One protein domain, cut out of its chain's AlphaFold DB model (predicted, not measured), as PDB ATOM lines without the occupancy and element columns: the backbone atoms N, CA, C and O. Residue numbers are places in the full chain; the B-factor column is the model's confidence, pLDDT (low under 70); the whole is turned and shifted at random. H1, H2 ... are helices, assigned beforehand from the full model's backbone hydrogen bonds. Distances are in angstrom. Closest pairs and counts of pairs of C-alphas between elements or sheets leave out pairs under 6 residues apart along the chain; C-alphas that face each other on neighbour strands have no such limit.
ATOM      1  N   ASN A 119     -31.700  29.321 -20.480       74.75
ATOM      2  CA  ASN A 119     -30.717  28.234 -20.455       74.75
ATOM      3  C   ASN A 119     -29.442  28.673 -19.708       74.75
ATOM      4  O   ASN A 119     -29.219  29.868 -19.482       74.75
ATOM      5  N   ALA A 120     -28.598  27.713 -19.315       70.62
ATOM      6  CA  ALA A 120     -27.397  27.991 -18.519       70.62
ATOM      7  C   ALA A 120     -26.410  28.948 -19.221       70.62
ATOM      8  O   ALA A 120     -25.730  29.741 -18.568       70.62
ATOM      9  N   ILE A 121     -26.349  28.902 -20.555       71.81
ATOM     10  CA  ILE A 121     -25.478  29.769 -21.356       71.81
ATOM     11  C   ILE A 121     -25.980  31.216 -21.303       71.81
ATOM     12  O   ILE A 121     -25.183  32.127 -21.078       71.81
ATOM     13  N   ASP A 122     -27.283  31.440 -21.462       70.69
ATOM     14  CA  ASP A 122     -27.903  32.762 -21.367       70.69
ATOM     15  C   ASP A 122     -27.720  33.350 -19.972       70.69
ATOM     16  O   ASP A 122     -27.341  34.514 -19.852       70.69
ATOM     17  N   LEU A 123     -27.883  32.538 -18.922       71.62
ATOM     18  CA  LEU A 123     -27.640  32.976 -17.549       71.62
ATOM     19  C   LEU A 123     -26.219  33.539 -17.390       71.62
ATOM     20  O   LEU A 123     -26.050  34.656 -16.913       71.62
ATOM     21  N   ILE A 124     -25.195  32.801 -17.826       71.25
ATOM     22  CA  ILE A 124     -23.791  33.206 -17.648       71.25
ATOM     23  C   ILE A 124     -23.415  34.371 -18.571       71.25
ATOM     24  O   ILE A 124     -22.692  35.285 -18.174       71.25
ATOM     25  N   THR A 125     -23.895  34.362 -19.811       69.44
ATOM     26  CA  THR A 125     -23.567  35.411 -20.786       69.44
ATOM     27  C   THR A 125     -24.283  36.728 -20.500       69.44
ATOM     28  O   THR A 125     -23.766  37.778 -20.880       69.44
ATOM     29  N   GLN A 126     -25.425  36.703 -19.805       71.50
ATOM     30  CA  GLN A 126     -26.224  37.893 -19.498       71.50
ATOM     31  C   GLN A 126     -26.093  38.367 -18.041       71.50
ATOM     32  O   GLN A 126     -26.496  39.494 -17.745       71.50
ATOM     33  N   SER A 127     -25.422  37.609 -17.166       71.69
ATOM     34  CA  SER A 127     -25.165  37.994 -15.771       71.69
ATOM     35  C   SER A 127     -24.268  39.230 -15.622       71.69
ATOM     36  O   SER A 127     -23.330  39.443 -16.393       71.69
ATOM     37  N   SER A 128     -24.516  40.062 -14.613       69.62
ATOM     38  CA  SER A 128     -23.715  41.273 -14.354       69.62
ATOM     39  C   SER A 128     -22.218  40.982 -14.143       69.62
ATOM     40  O   SER A 128     -21.351  41.764 -14.528       69.62
ATOM     41  N   GLU A 129     -21.920  39.797 -13.628       68.94
ATOM     42  CA  GLU A 129     -20.608  39.254 -13.309       68.94
ATOM     43  C   GLU A 129     -19.772  38.996 -14.567       68.94
ATOM     44  O   GLU A 129     -18.542  39.067 -14.529       68.94
ATOM     45  N   SER A 130     -20.418  38.733 -15.708       75.94
ATOM     46  CA  SER A 130     -19.714  38.520 -16.972       75.94
ATOM     47  C   SER A 130     -19.367  39.806 -17.715       75.94
ATOM     48  O   SER A 130     -18.522  39.765 -18.609       75.94
ATOM     49  N   VAL A 131     -19.959  40.953 -17.359       78.62
ATOM     50  CA  VAL A 131     -19.826  42.225 -18.103       78.62
ATOM     51  C   VAL A 131     -18.363  42.613 -18.327       78.62
ATOM     52  O   VAL A 131     -17.997  42.999 -19.437       78.62
ATOM     53  N   ALA A 132     -17.513  42.434 -17.314       80.75
ATOM     54  CA  ALA A 132     -16.085  42.746 -17.387       80.75
ATOM     55  C   ALA A 132     -15.308  41.897 -18.413       80.75
ATOM     56  O   ALA A 132     -14.221  42.292 -18.829       80.75
ATOM     57  N   TRP A 133     -15.854  40.754 -18.839       79.25
ATOM     58  CA  TRP A 133     -15.178  39.758 -19.677       79.25
ATOM     59  C   TRP A 133     -15.796  39.596 -21.075       79.25
ATOM     60  O   TRP A 133     -15.133  39.079 -21.979       79.25
ATOM     61  N   ARG A 134     -17.031  40.081 -21.285       82.56
ATOM     62  CA  ARG A 134     -17.793  39.954 -22.548       82.56
ATOM     63  C   ARG A 134     -17.103  40.552 -23.774       82.56
ATOM     64  O   ARG A 134     -17.367  40.113 -24.886       82.56
ATOM     65  N   TRP A 135     -16.241  41.551 -23.586       83.31
ATOM     66  CA  TRP A 135     -15.524  42.211 -24.684       83.31
ATOM     67  C   TRP A 135     -14.432  41.328 -25.310       83.31
ATOM     68  O   TRP A 135     -13.935  41.643 -26.390       83.31
ATOM     69  N   THR A 136     -14.039  40.231 -24.654       84.88
ATOM     70  CA  THR A 136     -12.992  39.349 -25.177       84.88
ATOM     71  C   THR A 136     -13.544  38.434 -26.290       84.88
ATOM     72  O   THR A 136     -14.609  37.839 -26.115       84.88
ATOM     73  N   PRO A 137     -12.829  38.242 -27.422       82.56
ATOM     74  CA  PRO A 137     -13.322  37.450 -28.564       82.56
ATOM     75  C   PRO A 137     -13.660  35.991 -28.225       82.56
ATOM     76  O   PRO A 137     -14.463  35.344 -28.893       82.56
ATOM     77  N   TRP A 138     -13.029  35.473 -27.177       83.00
ATOM     78  CA  TRP A 138     -13.087  34.077 -26.765       83.00
ATOM     79  C   TRP A 138     -14.164  33.809 -25.714       83.00
ATOM     80  O   TRP A 138     -14.450  32.647 -25.441       83.00
ATOM     81  N   PHE A 139     -14.757  34.852 -25.120       81.38
ATOM     82  CA  PHE A 139     -15.667  34.737 -23.978       81.38
ATOM     83  C   PHE A 139     -16.781  33.713 -24.231       81.38
ATOM     84  O   PHE A 139     -16.932  32.746 -23.489       81.38
ATOM     85  N   ASN A 140     -17.496  33.858 -25.349       76.69
ATOM     86  CA  ASN A 140     -18.592  32.958 -25.704       76.69
ATOM     87  C   ASN A 140     -18.128  31.517 -25.959       76.69
ATOM     88  O   ASN A 140     -18.862  30.583 -25.649       76.69
ATOM     89  N   ILE A 141     -16.927  31.329 -26.514       78.44
ATOM     90  CA  ILE A 141     -16.360  29.997 -26.762       78.44
ATOM     91  C   ILE A 141     -16.033  29.335 -25.424       78.44
ATOM     92  O   ILE A 141     -16.474  28.215 -25.179       78.44
ATOM     93  N   PHE A 142     -15.345  30.047 -24.530       79.75
ATOM     94  CA  PHE A 142     -14.986  29.535 -23.211       79.75
ATOM     95  C   PHE A 142     -16.208  29.207 -22.359       79.75
ATOM     96  O   PHE A 142     -16.240  28.135 -21.760       79.75
ATOM     97  N   ILE A 143     -17.223  30.076 -22.327       76.75
ATOM     98  CA  ILE A 143     -18.452  29.803 -21.574       76.75
ATOM     99  C   ILE A 143     -19.173  28.584 -22.149       76.75
ATOM    100  O   ILE A 143     -19.439  27.646 -21.404       76.75
ATOM    101  N   LYS A 144     -19.420  28.531 -23.465       71.50
ATOM    102  CA  LYS A 144     -20.093  27.378 -24.090       71.50
ATOM    103  C   LYS A 144     -19.339  26.074 -23.853       71.50
ATOM    104  O   LYS A 144     -19.953  25.069 -23.512       71.50
ATOM    105  N   GLN A 145     -18.017  26.094 -24.000       76.06
ATOM    106  CA  GLN A 145     -17.182  24.914 -23.813       76.06
ATOM    107  C   GLN A 145     -17.136  24.477 -22.346       76.06
ATOM    108  O   GLN A 145     -17.242  23.290 -22.071       76.06
ATOM    109  N   SER A 146     -17.058  25.413 -21.398       71.81
ATOM    110  CA  SER A 146     -17.053  25.099 -19.962       71.81
ATOM    111  C   SER A 146     -18.396  24.532 -19.502       71.81
ATOM    112  O   SER A 146     -18.427  23.517 -18.815       71.81
ATOM    113  N   VAL A 147     -19.499  25.148 -19.931       71.19
ATOM    114  CA  VAL A 147     -20.873  24.712 -19.637       71.19
ATOM    115  C   VAL A 147     -21.137  23.322 -20.227       71.19
ATOM    116  O   VAL A 147     -21.594  22.426 -19.521       71.19
ATOM    117  N   SER A 148     -20.739  23.099 -21.484       71.38
ATOM    118  CA  SER A 148     -20.847  21.788 -22.132       71.38
ATOM    119  C   SER A 148     -19.962  20.726 -21.474       71.38
ATOM    120  O   SER A 148     -20.405  19.595 -21.309       71.38
ATOM    121  N   ASN A 149     -18.728  21.062 -21.091       74.50
ATOM    122  CA  ASN A 149     -17.812  20.121 -20.436       74.50
ATOM    123  C   ASN A 149     -18.269  19.760 -19.016       74.50
ATOM    124  O   ASN A 149     -17.991  18.658 -18.550       74.50
ATOM    125  N   ALA A 150     -18.966  20.671 -18.336       62.50
ATOM    126  CA  ALA A 150     -19.571  20.421 -17.032       62.50
ATOM    127  C   ALA A 150     -20.848  19.564 -17.119       62.50
ATOM    128  O   ALA A 150     -21.344  19.121 -16.084       62.50
ATOM    129  N   GLY A 151     -21.384  19.334 -18.326       65.69
ATOM    130  CA  GLY A 151     -22.648  18.623 -18.527       65.69
ATOM    131  C   GLY A 151     -23.840  19.349 -17.900       65.69
ATOM    132  O   GLY A 151     -24.760  18.692 -17.426       65.69
ATOM    133  N   ILE A 152     -23.781  20.684 -17.834       67.25
ATOM    134  CA  ILE A 152     -24.847  21.538 -17.307       67.25
ATOM    135  C   ILE A 152     -25.470  22.249 -18.499       67.25
ATOM    136  O   ILE A 152     -24.851  23.126 -19.088       67.25
ATOM    137  N   HIS A 153     -26.687  21.892 -18.865       68.50
ATOM    138  CA  HIS A 153     -27.384  22.467 -20.003       68.50
ATOM    139  C   HIS A 153     -28.599  23.284 -19.554       68.50
ATOM    140  O   HIS A 153     -28.734  24.434 -19.980       68.50
ATOM    141  N   PHE A 154     -29.433  22.749 -18.650       64.62
ATOM    142  CA  PHE A 154     -30.677  23.379 -18.187       64.62
ATOM    143  C   PHE A 154     -31.480  23.998 -19.346       64.62
ATOM    144  O   PHE A 154     -31.812  25.186 -19.320       64.62
ATOM    145  N   ASN A 155     -31.753  23.199 -20.383       69.06
ATOM    146  CA  ASN A 155     -32.423  23.625 -21.620       69.06
ATOM    147  C   ASN A 155     -33.927  23.877 -21.403       69.06
ATOM    148  O   ASN A 155     -34.784  23.146 -21.907       69.06
ATOM    149  N   SER A 156     -34.260  24.891 -20.607       68.69
ATOM    150  CA  SER A 156     -35.643  25.236 -20.258       68.69
ATOM    151  C   SER A 156     -36.464  25.604 -21.502       68.69
ATOM    152  O   SER A 156     -37.643  25.278 -21.593       68.69
ATOM    153  N   ASP A 157     -35.820  26.205 -22.499       63.62
ATOM    154  CA  ASP A 157     -36.372  26.556 -23.810       63.62
ATOM    155  C   ASP A 157     -36.796  25.353 -24.674       63.62
ATOM    156  O   ASP A 157     -37.687  25.483 -25.522       63.62
ATOM    157  N   ILE A 158     -36.175  24.192 -24.462       65.06
ATOM    158  CA  ILE A 158     -36.564  22.923 -25.087       65.06
ATOM    159  C   ILE A 158     -37.668  22.259 -24.263       65.06
ATOM    160  O   ILE A 158     -38.680  21.832 -24.816       65.06
ATOM    161  N   ASN A 159     -37.499  22.218 -22.942       64.44
ATOM    162  CA  ASN A 159     -38.369  21.457 -22.046       64.44
ATOM    163  C   ASN A 159     -39.784  22.053 -21.894       64.44
ATOM    164  O   ASN A 159     -40.699  21.329 -21.521       64.44
ATOM    165  N   ILE A 160     -39.987  23.342 -22.199       62.28
ATOM    166  CA  ILE A 160     -41.306  24.010 -22.150       62.28
ATOM    167  C   ILE A 160     -42.160  23.750 -23.418       62.28
ATOM    168  O   ILE A 160     -43.351  24.040 -23.425       62.28
ATOM    169  N   LYS A 161     -41.591  23.218 -24.512       53.16
ATOM    170  CA  LYS A 161     -42.271  23.120 -25.828       53.16
ATOM    171  C   LYS A 161     -43.062  21.825 -26.087       53.16
ATOM    172  O   LYS A 161     -43.407  21.571 -27.242       53.16
ATOM    173  N   LEU A 162     -43.334  21.016 -25.066       42.09
ATOM    174  CA  LEU A 162     -44.129  19.780 -25.165       42.09
ATOM    175  C   LEU A 162     -45.468  19.939 -24.449       42.09
ATOM    176  O   LEU A 162     -46.441  19.323 -24.936       42.09
TER     177      LEU A 162
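This is residues 119 to 162 of the 162 residues of the protein "Hydrolase_4 domain-containing protein" of Brugia malayi (UniProt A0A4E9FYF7). Two helices, H1 and H2, lie side by side as a hairpin joined by a wide loop, and after H2 a tail leads away to the short helix H3, which touches neither. The printed part has 44 residues, with three named helices in the order H1, H2, H3 and no named strand: all helix. It is elongated, 37 by 21 by 14 A, and only just loose, close to compact, with a radius of gyration of the C-alphas of 11.6 A.

Look first at H1, residues 120 to 126, and H2, residues 139 to 149: this helical hairpin touches closest at the C-alphas of Ile 121 and Lys 144, 6.5 A apart. Their tilt is shallow, 19 degrees, opposite ways. H3, residues 156 to 159, is apart from both. In H1 and H2 every O i to N i+4 pair is within hydrogen-bond range; H3 is too short for such a pair.

Find C-alpha 120 at (-27.397, 27.991, -18.519); from there H1 runs 10.0 A to residue 126. H2 runs 15.2 A from C-alpha 139 at (-15.667, 34.737, -23.978), and H3 5.0 A to C-alpha 159 at (-38.369, 21.457, -22.046).

The C-alphas farthest apart, of Ala 132 and Leu 162, are 37.1 A apart. The H1 to H2 link is long, and the printed part has no cut. Confidence is under 70 at residues 125, 128 to 129 and 150 to 162.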